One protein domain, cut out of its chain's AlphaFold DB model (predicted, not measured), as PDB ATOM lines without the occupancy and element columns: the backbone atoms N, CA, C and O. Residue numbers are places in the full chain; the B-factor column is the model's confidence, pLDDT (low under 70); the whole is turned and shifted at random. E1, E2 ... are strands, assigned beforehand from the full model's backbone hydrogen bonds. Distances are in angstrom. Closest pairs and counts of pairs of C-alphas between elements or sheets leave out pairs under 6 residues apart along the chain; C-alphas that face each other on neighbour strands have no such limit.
ATOM      1  N   ASN A 187     -25.346  22.753  36.871       97.31
ATOM      2  CA  ASN A 187     -26.116  22.296  35.721       97.31
ATOM      3  C   ASN A 187     -25.223  21.446  34.809       97.31
ATOM      4  O   ASN A 187     -24.122  21.871  34.462       97.31
ATOM      5  N   VAL A 188     -25.692  20.261  34.416       98.06
ATOM      6  CA  VAL A 188     -24.966  19.357  33.512       98.06
ATOM      7  C   VAL A 188     -25.870  18.983  32.349       98.06
ATOM      8  O   VAL A 188     -26.936  18.399  32.535       98.06
ATOM      9  N   VAL A 189     -25.434  19.306  31.138       98.25
ATOM     10  CA  VAL A 189     -26.127  19.001  29.886       98.25
ATOM     11  C   VAL A 189     -25.368  17.897  29.155       98.25
ATOM     12  O   VAL A 189     -24.142  17.931  29.048       98.25
ATOM     13  N   ASN A 190     -26.105  16.910  28.641       98.19
ATOM     14  CA  ASN A 190     -25.566  15.724  27.963       98.19
ATOM     15  C   ASN A 190     -24.590  14.886  28.812       98.19
ATOM     16  O   ASN A 190     -23.700  14.224  28.271       98.19
ATOM     17  N   GLY A 191     -24.784  14.876  30.129       97.88
ATOM     18  CA  GLY A 191     -24.053  14.021  31.055       97.88
ATOM     19  C   GLY A 191     -24.720  13.946  32.423       97.88
ATOM     20  O   GLY A 191     -25.842  14.416  32.608       97.88
ATOM     21  N   THR A 192     -24.020  13.345  33.378       98.00
ATOM     22  CA  THR A 192     -24.465  13.167  34.766       98.00
ATOM     23  C   THR A 192     -23.414  13.686  35.743       98.00
ATOM     24  O   THR A 192     -22.249  13.832  35.376       98.00
ATOM     25  N   ALA A 193     -23.819  13.969  36.983       98.06
ATOM     26  CA  ALA A 193     -22.927  14.378  38.067       98.06
ATOM     27  C   ALA A 193     -22.976  13.365  39.216       98.06
ATOM     28  O   ALA A 193     -24.005  12.736  39.454       98.06
ATOM     29  N   SER A 194     -21.873  13.228  39.953       97.81
ATOM     30  CA  SER A 194     -21.778  12.351  41.126       97.81
ATOM     31  C   SER A 194     -22.484  12.894  42.371       97.81
ATOM     32  O   SER A 194     -22.624  12.167  43.350       97.81
ATOM     33  N   VAL A 195     -22.877  14.169  42.356       95.81
ATOM     34  CA  VAL A 195     -23.545  14.870  43.456       95.81
ATOM     35  C   VAL A 195     -24.764  15.591  42.890       95.81
ATOM     36  O   VAL A 195     -24.686  16.179  41.810       95.81
ATOM     37  N   GLU A 196     -25.889  15.529  43.599       93.75
ATOM     38  CA  GLU A 196     -27.104  16.250  43.217       93.75
ATOM     39  C   GLU A 196     -26.967  17.759  43.468       93.75
ATOM     40  O   GLU A 196     -26.160  18.204  44.277       93.75
ATOM     41  N   ASN A 197     -27.765  18.556  42.758       92.88
ATOM     42  CA  ASN A 197     -27.831  20.003  42.939       92.88
ATOM     43  C   ASN A 197     -28.851  20.365  44.045       92.88
ATOM     44  O   ASN A 197     -29.985  19.882  43.964       92.88
ATOM     45  N   PRO A 198     -28.534  21.256  45.008       95.00
ATOM     46  CA  PRO A 198     -27.302  22.038  45.139       95.00
ATOM     47  C   PRO A 198     -26.124  21.214  45.674       95.00
ATOM     48  O   PRO A 198     -26.296  20.277  46.450       95.00
ATOM     49  N   VAL A 199     -24.921  21.577  45.235       94.75
ATOM     50  CA  VAL A 199     -23.686  20.857  45.537       94.75
ATOM     51  C   VAL A 199     -22.988  21.506  46.735       94.75
ATOM     52  O   VAL A 199     -22.736  22.714  46.688       94.75
ATOM     53  N   PRO A 200     -22.592  20.737  47.767       90.94
ATOM     54  CA  PRO A 200     -21.856  21.281  48.900       90.94
ATOM     55  C   PRO A 200     -20.568  21.988  48.478       90.94
ATOM     56  O   PRO A 200     -19.792  21.449  47.675       90.94
ATOM     57  N   PHE A 201     -20.318  23.172  49.038       87.50
ATOM     58  CA  PHE A 201     -19.107  23.938  48.750       87.50
ATOM     59  C   PHE A 201     -17.840  23.107  49.007       87.50
ATOM     60  O   PHE A 201     -17.736  22.381  49.996       87.50
ATOM     61  N   ASN A 202     -16.858  23.232  48.112       85.50
ATOM     62  CA  ASN A 202     -15.564  22.544  48.156       85.50
ATOM     63  C   ASN A 202     -15.640  21.004  48.101       85.50
ATOM     64  O   ASN A 202     -14.622  20.327  48.264       85.50
ATOM     65  N   SER A 203     -16.814  20.429  47.827       90.00
ATOM     66  CA  SER A 203     -16.921  19.003  47.525       90.00
ATOM     67  C   SER A 203     -16.294  18.682  46.165       90.00
ATOM     68  O   SER A 203     -16.237  19.522  45.261       90.00
ATOM     69  N   LEU A 204     -15.788  17.458  46.027       94.19
ATOM     70  CA  LEU A 204     -15.275  16.951  44.761       94.19
ATOM     71  C   LEU A 204     -16.443  16.414  43.927       94.19
ATOM     72  O   LEU A 204     -17.133  15.485  44.348       94.19
ATOM     73  N   VAL A 205     -16.646  16.983  42.743       96.75
ATOM     74  CA  VAL A 205     -17.681  16.565  41.796       96.75
ATOM     75  C   VAL A 205     -17.027  15.853  40.628       96.75
ATOM     76  O   VAL A 205     -16.090  16.372  40.028       96.75
ATOM     77  N   THR A 206     -17.577  14.699  40.267       97.81
ATOM     78  CA  THR A 206     -17.269  14.000  39.022       97.81
ATOM     79  C   THR A 206     -18.453  14.145  38.078       97.81
ATOM     80  O   THR A 206     -19.558  13.713  38.412       97.81
ATOM     81  N   VAL A 207     -18.236  14.709  36.891       98.25
ATOM     82  CA  VAL A 207     -19.212  14.679  35.797       98.25
ATOM     83  C   VAL A 207     -18.797  13.664  34.739       98.25
ATOM     84  O   VAL A 207     -17.617  13.540  34.411       98.25
ATOM     85  N   THR A 208     -19.772  12.922  34.221       98.50
ATOM     86  CA  THR A 208     -19.568  11.889  33.196       98.50
ATOM     87  C   THR A 208     -20.419  12.203  31.979       98.50
ATOM     88  O   THR A 208     -21.634  12.367  32.098       98.50
ATOM     89  N   ALA A 209     -19.784  12.308  30.813       98.56
ATOM     90  CA  ALA A 209     -20.480  12.556  29.561       98.56
ATOM     91  C   ALA A 209     -21.352  11.346  29.201       98.56
ATOM     92  O   ALA A 209     -20.984  10.197  29.455       98.56
ATOM     93  N   ASN A 210     -22.512  11.599  28.600       98.38
ATOM     94  CA  ASN A 210     -23.333  10.534  28.037       98.38
ATOM     95  C   ASN A 210     -22.609   9.844  26.866       98.38
ATOM     96  O   ASN A 210     -21.592  10.309  26.348       98.38
ATOM     97  N   THR A 211     -23.155   8.717  26.416       97.38
ATOM     98  CA  THR A 211     -22.675   8.066  25.194       97.38
ATOM     99  C   THR A 211     -22.788   9.026  24.009       97.38
ATOM    100  O   THR A 211     -23.840   9.634  23.802       97.38
ATOM    101  N   ALA A 212     -21.711   9.142  23.229       97.50
ATOM    102  CA  ALA A 212     -21.701   9.964  22.028       97.50
ATOM    103  C   ALA A 212     -22.759   9.477  21.018       97.50
ATOM    104  O   ALA A 212     -22.926   8.264  20.862       97.50
ATOM    105  N   PRO A 213     -23.459  10.390  20.317       97.00
ATOM    106  CA  PRO A 213     -24.334  10.017  19.211       97.00
ATOM    107  C   PRO A 213     -23.587   9.249  18.112       97.00
ATOM    108  O   PRO A 213     -22.375   9.401  17.941       97.00
ATOM    109  N   ASP A 214     -24.324   8.468  17.321       97.44
ATOM    110  CA  ASP A 214     -23.754   7.684  16.223       97.44
ATOM    111  C   ASP A 214     -22.923   8.551  15.262       97.44
ATOM    112  O   ASP A 214     -23.367   9.593  14.774       97.44
ATOM    113  N   GLY A 215     -21.701   8.097  14.970       96.56
ATOM    114  CA  GLY A 215     -20.768   8.796  14.082       96.56
ATOM    115  C   GLY A 215     -20.070  10.008  14.708       96.56
ATOM    116  O   GLY A 215     -19.409  10.755  13.986       96.56
ATOM    117  N   GLN A 216     -20.202  10.209  16.021       97.81
ATOM    118  CA  GLN A 216     -19.514  11.260  16.762       97.81
ATOM    119  C   GLN A 216     -18.620  10.690  17.866       97.81
ATOM    120  O   GLN A 216     -18.742   9.543  18.292       97.81
ATOM    121  N   VAL A 217     -17.711  11.534  18.338       97.25
ATOM    122  CA  VAL A 217     -16.847  11.323  19.494       97.25
ATOM    123  C   VAL A 217     -17.031  12.477  20.471       97.25
ATOM    124  O   VAL A 217     -17.452  13.569  20.087       97.25
ATOM    125  N   PHE A 218     -16.720  12.236  21.742       97.38
ATOM    126  CA  PHE A 218     -16.688  13.292  22.749       97.38
ATOM    127  C   PHE A 218     -15.661  14.362  22.356       97.38
ATOM    128  O   PHE A 218     -14.512  14.040  22.057       97.38
ATOM    129  N   ALA A 219     -16.100  15.618  22.340       96.31
ATOM    130  CA  ALA A 219     -15.314  16.777  21.927       96.31
ATOM    131  C   ALA A 219     -14.971  17.718  23.090       96.31
ATOM    132  O   ALA A 219     -14.336  18.745  22.876       96.31
ATOM    133  N   GLY A 220     -15.389  17.375  24.310       95.62
ATOM    134  CA  GLY A 220     -15.043  18.117  25.511       95.62
ATOM    135  C   GLY A 220     -16.237  18.571  26.338       95.62
ATOM    136  O   GLY A 220     -17.392  18.528  25.910       95.62
ATOM    137  N   TRP A 221     -15.932  19.004  27.554       96.56
ATOM    138  CA  TRP A 221     -16.846  19.747  28.410       96.56
ATOM    139  C   TRP A 221     -16.673  21.234  28.145       96.56
ATOM    140  O   TRP A 221     -15.557  21.741  28.259       96.56
ATOM    141  N   GLU A 222     -17.761  21.933  27.843       94.94
ATOM    142  CA  GLU A 222     -17.774  23.386  27.686       94.94
ATOM    143  C   GLU A 222     -18.512  24.077  28.832       94.94
ATOM    144  O   GLU A 222     -19.531  23.593  29.325       94.94
ATOM    145  N   GLU A 223     -18.015  25.254  29.199       92.81
ATOM    146  CA  GLU A 223     -18.654  26.202  30.104       92.81
ATOM    147  C   GLU A 223     -18.609  27.588  29.461       92.81
ATOM    148  O   GLU A 223     -17.537  28.094  29.140       92.81
ATOM    149  N   ASN A 224     -19.771  28.205  29.232       88.75
ATOM    150  CA  ASN A 224     -19.874  29.521  28.580       88.75
ATOM    151  C   ASN A 224     -19.129  29.614  27.227       88.75
ATOM    152  O   ASN A 224     -18.574  30.656  26.885       88.75
ATOM    153  N   GLY A 225     -19.103  28.518  26.460       89.81
ATOM    154  CA  GLY A 225     -18.391  28.425  25.177       89.81
ATOM    155  C   GLY A 225     -16.871  28.273  25.298       89.81
ATOM    156  O   GLY A 225     -16.174  28.310  24.286       89.81
ATOM    157  N   ILE A 226     -16.345  28.107  26.515       89.94
ATOM    158  CA  ILE A 226     -14.940  27.803  26.778       89.94
ATOM    159  C   ILE A 226     -14.827  26.312  27.080       89.94
ATOM    160  O   ILE A 226     -15.483  25.793  27.982       89.94
ATOM    161  N   LEU A 227     -13.969  25.625  26.336       91.81
ATOM    162  CA  LEU A 227     -13.597  24.243  26.602       91.81
ATOM    163  C   LEU A 227     -12.854  24.168  27.945       91.81
ATOM    164  O   LEU A 227     -11.825  24.818  28.126       91.81
ATOM    165  N   VAL A 228     -13.377  23.391  28.892       92.56
ATOM    166  CA  VAL A 228     -12.794  23.241  30.235       92.56
ATOM    167  C   VAL A 228     -12.140  21.882  30.444       92.56
ATOM    168  O   VAL A 228     -11.181  21.803  31.195       92.56
ATOM    169  N   SER A 229     -12.566  20.825  29.747       93.12
ATOM    170  CA  SER A 229     -11.945  19.496  29.847       93.12
ATOM    171  C   SER A 229     -12.048  18.727  28.536       93.12
ATOM    172  O   SER A 229     -13.117  18.713  27.928       93.12
ATOM    173  N   ASN A 230     -10.986  18.010  28.154       92.69
ATOM    174  CA  ASN A 230     -11.014  17.055  27.039       92.69
ATOM    175  C   ASN A 230     -11.342  15.629  27.500       92.69
ATOM    176  O   ASN A 230     -11.495  14.727  26.676       92.69
ATOM    177  N   ASN A 231     -11.478  15.413  28.811       93.19
ATOM    178  CA  ASN A 231     -11.793  14.115  29.383       93.19
ATOM    179  C   ASN A 231     -13.312  13.946  29.580       93.19
ATOM    180  O   ASN A 231     -13.921  14.784  30.255       93.19
ATOM    181  N   PRO A 232     -13.934  12.869  29.050       95.69
ATOM    182  CA  PRO A 232     -15.358  12.589  29.259       95.69
ATOM    183  C   PRO A 232     -15.725  12.387  30.732       95.69
ATOM    184  O   PRO A 232     -16.871  12.635  31.107       95.69
ATOM    185  N   VAL A 233     -14.766  11.979  31.568       96.75
ATOM    186  CA  VAL A 233     -14.896  11.961  33.026       96.75
ATOM    187  C   VAL A 233     -14.083  13.120  33.584       96.75
ATOM    188  O   VAL A 233     -12.852  13.090  33.588       96.75
ATOM    189  N   TYR A 234     -14.772  14.156  34.044       94.38
ATOM    190  CA  TYR A 234     -14.147  15.382  34.521       94.38
ATOM    191  C   TYR A 234     -14.415  15.572  36.013       94.38
ATOM    192  O   TYR A 234     -15.557  15.514  36.463       94.38
ATOM    193  N   VAL A 235     -13.341  15.786  36.774       94.31
ATOM    194  CA  VAL A 235     -13.374  15.940  38.229       94.31
ATOM    195  C   VAL A 235     -12.929  17.350  38.610       94.31
ATOM    196  O   VAL A 235     -11.883  17.808  38.151       94.31
ATOM    197  N   PHE A 236     -13.699  18.031  39.457       91.94
ATOM    198  CA  PHE A 236     -13.384  19.380  39.933       91.94
ATOM    199  C   PHE A 236     -13.928  19.651  41.338       91.94
ATOM    200  O   PHE A 236     -14.859  18.992  41.799       91.94
ATOM    201  N   SER A 237     -13.362  20.652  42.014       90.31
ATOM    202  CA  SER A 237     -13.887  21.160  43.286       90.31
ATOM    203  C   SER A 237     -15.027  22.151  43.045       90.31
ATOM    204  O   SER A 237     -14.870  23.119  42.297       90.31
ATOM    205  N   ALA A 238     -16.169  21.935  43.695       90.50
ATOM    206  CA  ALA A 238     -17.354  22.786  43.607       90.50
ATOM    207  C   ALA A 238     -17.176  24.077  44.423       90.50
ATOM    208  O   ALA A 238     -17.636  24.189  45.556       90.50
ATOM    209  N   LEU A 239     -16.441  25.040  43.864       87.12
ATOM    210  CA  LEU A 239     -16.157  26.317  44.530       87.12
ATOM    211  C   LEU A 239     -17.193  27.390  44.177       87.12
ATOM    212  O   LEU A 239     -17.635  28.121  45.047       87.12
ATOM    213  N   THR A 240     -17.614  27.457  42.915       88.50
ATOM    214  CA  THR A 240     -18.628  28.400  42.419       88.50
ATOM    215  C   THR A 240     -19.725  27.652  41.667       88.50
ATOM    216  O   THR A 240     -19.561  26.473  41.343       88.50
ATOM    217  N   GLY A 241     -20.836  28.331  41.382       91.06
ATOM    218  CA  GLY A 241     -21.883  27.790  40.525       91.06
ATOM    219  C   GLY A 241     -21.373  27.560  39.101       91.06
ATOM    220  O   GLY A 241     -20.680  28.417  38.551       91.06
ATOM    221  N   ARG A 242     -21.705  26.409  38.507       92.19
ATOM    222  CA  ARG A 242     -21.206  25.984  37.187       92.19
ATOM    223  C   ARG A 242     -22.300  25.443  36.278       92.19
ATOM    224  O   ARG A 242     -23.285  24.864  36.741       92.19
ATOM    225  N   SER A 243     -22.101  25.598  34.972       95.06
ATOM    226  CA  SER A 243     -22.965  25.018  33.938       95.06
ATOM    227  C   SER A 243     -22.111  24.375  32.856       95.06
ATOM    228  O   SER A 243     -21.498  25.069  32.049       95.06
ATOM    229  N   LEU A 244     -22.106  23.046  32.834       96.62
ATOM    230  CA  LEU A 244     -21.279  22.232  31.954       96.62
ATOM    231  C   LEU A 244     -22.123  21.561  30.879       96.62
ATOM    232  O   LEU A 244     -23.164  20.972  31.169       96.62
ATOM    233  N   GLU A 245     -21.646  21.587  29.643       98.31
ATOM    234  CA  GLU A 245     -22.253  20.864  28.527       98.31
ATOM    235  C   GLU A 245     -21.229  19.939  27.873       98.31
ATOM    236  O   GLU A 245     -20.162  20.381  27.450       98.31
ATOM    237  N   ALA A 246     -21.559  18.651  27.768       98.44
ATOM    238  CA  ALA A 246     -20.771  17.722  26.970       98.44
ATOM    239  C   ALA A 246     -21.045  17.966  25.481       98.44
ATOM    240  O   ALA A 246     -22.190  17.859  25.016       98.44
ATOM    241  N   LYS A 247     -19.982  18.274  24.736       98.00
ATOM    242  CA  LYS A 247     -19.994  18.457  23.285       98.00
ATOM    243  C   LYS A 247     -19.506  17.203  22.575       98.00
ATOM    244  O   LYS A 247     -18.679  16.449  23.087       98.00
ATOM    245  N   TYR A 248     -20.004  17.009  21.358       98.00
ATOM    246  CA  TYR A 248     -19.654  15.884  20.498       98.00
ATOM    247  C   TYR A 248     -19.401  16.384  19.075       98.00
ATOM    248  O   TYR A 248     -20.062  17.314  18.607       98.00
ATOM    249  N   ALA A 249     -18.441  15.772  18.388       97.06
ATOM    250  CA  ALA A 249     -18.046  16.123  17.027       97.06
ATOM    251  C   ALA A 249     -17.762  14.859  16.211       97.06
ATOM    252  O   ALA A 249     -17.496  13.803  16.771       97.06
ATOM    253  N   THR A 250     -17.797  14.941  14.882       97.25
ATOM    254  CA  THR A 250     -17.477  13.791  14.012       97.25
ATOM    255  C   THR A 250     -16.025  13.340  14.148       97.25
ATOM    256  O   THR A 250     -15.729  12.153  14.049       97.25
ATOM    257  N   LEU A 251     -15.122  14.288  14.391       92.88
ATOM    258  CA  LEU A 251     -13.717  14.066  14.692       92.88
ATOM    259  C   LEU A 251     -13.291  15.089  15.742       92.88
ATOM    260  O   LEU A 251     -13.629  16.267  15.632       92.88
ATOM    261  N   PHE A 252     -12.534  14.638  16.735       91.75
ATOM    262  CA  PHE A 252     -11.930  15.500  17.737       91.75
ATOM    263  C   PHE A 252     -10.548  14.966  18.096       91.75
ATOM    264  O   PHE A 252     -10.372  13.762  18.292       91.75
ATOM    265  N   GLN A 253      -9.574  15.864  18.168       89.50
ATOM    266  CA  GLN A 253      -8.227  15.561  18.623       89.50
ATOM    267  C   GLN A 253      -7.951  16.432  19.842       89.50
ATOM    268  O   GLN A 253      -7.959  17.653  19.739       89.50
ATOM    269  N   ALA A 254      -7.730  15.796  20.991       88.31
ATOM    270  CA  ALA A 254      -7.412  16.520  22.209       88.31
ATOM    271  C   ALA A 254      -6.048  17.214  22.070       88.31
ATOM    272  O   ALA A 254      -5.037  16.570  21.774       88.31
ATOM    273  N   GLU A 255      -6.031  18.516  22.325       89.56
ATOM    274  CA  GLU A 255      -4.829  19.345  22.428       89.56
ATOM    275  C   GLU A 255      -4.600  19.756  23.891       89.56
ATOM    276  O   GLU A 255      -5.529  19.659  24.702       89.56
ATOM    277  N   PRO A 256      -3.381  20.188  24.269       90.88
ATOM    278  CA  PRO A 256      -3.137  20.753  25.585       90.88
ATOM    279  C   PRO A 256      -4.113  21.890  25.852       90.88
ATOM    280  O   PRO A 256      -4.180  22.863  25.101       90.88
ATOM    281  N   LEU A 257      -4.868  21.756  26.931       89.81
ATOM    282  CA  LEU A 257      -5.880  22.714  27.321       89.81
ATOM    283  C   LEU A 257      -5.413  23.446  28.564       89.81
ATOM    284  O   LEU A 257      -5.046  22.824  29.557       89.81
ATOM    285  N   VAL A 258      -5.495  24.770  28.509       88.19
ATOM    286  CA  VAL A 258      -5.404  25.636  29.679       88.19
ATOM    287  C   VAL A 258      -6.629  26.526  29.674       88.19
ATOM    288  O   VAL A 258      -6.827  27.299  28.739       88.19
ATOM    289  N   SER A 259      -7.448  26.425  30.712       85.12
ATOM    290  CA  SER A 259      -8.583  27.318  30.915       85.12
ATOM    291  C   SER A 259      -8.514  27.942  32.301       85.12
ATOM    292  O   SER A 259      -7.970  27.368  33.246       85.12
ATOM    293  N   ILE A 260      -9.019  29.166  32.405       83.38
ATOM    294  CA  ILE A 260      -9.154  29.877  33.670       83.38
ATOM    295  C   ILE A 260     -10.596  30.338  33.745       83.38
ATOM    296  O   ILE A 260     -11.082  31.035  32.857       83.38
ATOM    297  N   LEU A 261     -11.258  29.951  34.821       79.12
ATOM    298  CA  LEU A 261     -12.549  30.483  35.196       79.12
ATOM    299  C   LEU A 261     -12.292  31.599  36.202       79.12
ATOM    300  O   LEU A 261     -11.577  31.408  37.195       79.12
ATOM    301  N   GLU A 262     -12.848  32.775  35.918       73.00
ATOM    302  CA  GLU A 262     -12.866  33.870  36.878       73.00
ATOM    303  C   GLU A 262     -13.628  33.402  38.118       73.00
ATOM    304  O   GLU A 262     -14.749  32.895  38.031       73.00
ATOM    305  N   GLY A 263     -12.962  33.464  39.265       67.38
ATOM    306  CA  GLY A 263     -13.520  32.992  40.516       67.38
ATOM    307  C   GLY A 263     -14.045  34.133  41.373       67.38
ATOM    308  O   GLY A 263     -13.874  35.318  41.101       67.38
ATOM    309  N   VAL A 264     -14.709  33.721  42.442       69.25
ATOM    310  CA  VAL A 264     -15.353  34.591  43.420       69.25
ATOM    311  C   VAL A 264     -14.308  35.118  44.412       69.25
ATOM    312  O   VAL A 264     -13.275  34.486  44.658       69.25
ATOM    313  N   GLU A 265     -14.574  36.271  45.018       73.56
ATOM    314  CA  GLU A 265     -13.795  36.769  46.152       73.56
ATOM    315  C   GLU A 265     -14.093  35.932  47.408       73.56
ATOM    316  O   GLU A 265     -14.996  36.231  48.183       73.56
ATOM    317  N   TYR A 266     -13.332  34.856  47.628       74.56
ATOM    318  CA  TYR A 266     -13.400  34.085  48.883       74.56
ATOM    319  C   TYR A 266     -12.570  34.701  50.015       74.56
ATOM    320  O   TYR A 266     -12.616  34.233  51.152       74.56
ATOM    321  N   ARG A 267     -11.759  35.716  49.706       74.12
ATOM    322  CA  ARG A 267     -10.957  36.472  50.671       74.12
ATOM    323  C   ARG A 267     -11.023  37.941  50.303       74.12
ATOM    324  O   ARG A 267     -10.779  38.293  49.152       74.12
ATOM    325  N   GLU A 268     -11.296  38.781  51.292       75.19
ATOM    326  CA  GLU A 268     -11.348  40.228  51.108       75.19
ATOM    327  C   GLU A 268     -10.045  40.746  50.481       75.19
ATOM    328  O   GLU A 268      -8.949  40.459  50.969       75.19
ATOM    329  N   GLY A 269     -10.167  41.479  49.371       77.56
ATOM    330  CA  GLY A 269      -9.030  42.043  48.641       77.56
ATOM    331  C   GLY A 269      -8.277  41.069  47.725       77.56
ATOM    332  O   GLY A 269      -7.262  41.465  47.150       77.56
ATOM    333  N   TYR A 270      -8.750  39.828  47.554       78.69
ATOM    334  CA  TYR A 270      -8.151  38.845  46.646       78.69
ATOM    335  C   TYR A 270      -9.172  38.300  45.644       78.69
ATOM    336  O   TYR A 270     -10.238  37.818  46.023       78.69
ATOM    337  N   ILE A 271      -8.775  38.246  44.371       75.94
ATOM    338  CA  ILE A 271      -9.471  37.440  43.367       75.94
ATOM    339  C   ILE A 271      -9.015  35.985  43.488       75.94
ATOM    340  O   ILE A 271      -7.818  35.704  43.592       75.94
ATOM    341  N   SER A 272      -9.960  35.053  43.480       79.38
ATOM    342  CA  SER A 272      -9.640  33.634  43.313       79.38
ATOM    343  C   SER A 272      -9.838  33.271  41.853       79.38
ATOM    344  O   SER A 272     -10.784  33.727  41.228       79.38
ATOM    345  N   LEU A 273      -8.945  32.461  41.295       81.38
ATOM    346  CA  LEU A 273      -9.046  31.978  39.922       81.38
ATOM    347  C   LEU A 273      -9.054  30.457  39.959       81.38
ATOM    348  O   LEU A 273      -8.268  29.854  40.693       81.38
ATOM    349  N   ILE A 274      -9.927  29.841  39.170       80.38
ATOM    350  CA  ILE A 274      -9.963  28.386  39.030       80.38
ATOM    351  C   ILE A 274      -9.299  28.061  37.699       80.38
ATOM    352  O   ILE A 274      -9.885  28.248  36.637       80.38
ATOM    353  N   GLY A 275      -8.041  27.633  37.768       81.50
ATOM    354  CA  GLY A 275      -7.294  27.167  36.607       81.50
ATOM    355  C   GLY A 275      -7.510  25.676  36.380       81.50
ATOM    356  O   GLY A 275      -7.533  24.896  37.333       81.50
ATOM    357  N   GLN A 276      -7.610  25.280  35.120       81.06
ATOM    358  CA  GLN A 276      -7.615  23.889  34.710       81.06
ATOM    359  C   GLN A 276      -6.606  23.650  33.597       81.06
ATOM    360  O   GLN A 276      -6.427  24.474  32.701       81.06
ATOM    361  N   PHE A 277      -5.969  22.486  33.675       85.56
ATOM    362  CA  PHE A 277      -4.963  22.035  32.735       85.56
ATOM    363  C   PHE A 277      -5.285  20.594  32.342       85.56
ATOM    364  O   PHE A 277      -5.469  19.747  33.217       85.56
ATOM    365  N   ASP A 278      -5.357  20.322  31.044       87.06
ATOM    366  CA  ASP A 278      -5.424  18.968  30.489       87.06
ATOM    367  C   ASP A 278      -4.250  18.794  29.528       87.06
ATOM    368  O   ASP A 278      -3.973  19.664  28.699       87.06
ATOM    369  N   ILE A 279      -3.522  17.694  29.675       88.25
ATOM    370  CA  ILE A 279      -2.289  17.432  28.934       88.25
ATOM    371  C   ILE A 279      -2.441  16.056  28.305       88.25
ATOM    372  O   ILE A 279      -2.159  15.044  28.954       88.25
TER     373      ILE A 279
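Overview. This is residues 187 to 279 of the 297 residues of an uncharacterized protein of Tenericutes bacterium HGW-Tenericutes-2 (UniProt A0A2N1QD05). A strongly twisted sheet of E1, E7, E4 and E5 packs face to face on a sheet of E2, E3 and E6 as a small sandwich, and the hairpin of E8 and E9 packs on E5, only partly face to face with the first sheet. The 93 printed residues, all strand in class, have no named helix and nine named strands, E1 to E9 along the chain. The first sheet, in the order E1, E7, E4, E5, is mixed; the other two are antiparallel. The whole is compact, with a radius of gyration of the C-alphas of 13.9 A, but elongated, spanning 49 by 28 by 19 A.

Arrangement. E1, residues 187 to 189, is parallel to E7, residues 242 to 249, at 9 degrees; N 189 and O 244 are 2.8 A apart. E2, residues 191 to 193, forms a hairpin with E3, residues 204 to 209; N 192 and O 208 are 2.9 A apart. E3 is antiparallel to E6, residues 233 to 237, with N 205 and O 236 2.8 A apart. E4, residues 217 to 223, is antiparallel to E7, with N 217 and O 249 2.8 A apart. E4 forms a hairpin with E5, residues 226 to 229; N 228 and O 221 are 2.8 A apart. E8, residues 257 to 262, and E9, residues 273 to 278, form a hairpin, with N 261 and O 274 2.8 A apart. These N and O pairs are within hydrogen-bond range. The three sheets form a stack of sheets, face to face in turn. The closest C-alphas of E3 and E7 are those of Ala 209 and Ala 246, 5.8 A; of E5 and E8, those of Val 228 and Ser 259, 5.9 A.

Along the chain. E1 begins at C-alpha 187 (-26.116, 22.296, 35.721). E7 is 22.7 A long and E4 18.4 A. E9 ends at C-alpha 278 (-5.424, 18.968, 30.489).

Size, cuts and confidence. The C-alphas of Asp 214 and Gly 269, the farthest apart, are 49.5 A apart. The printed part has no cut and no long link. Residues 263 to 264 have pLDDT under 70.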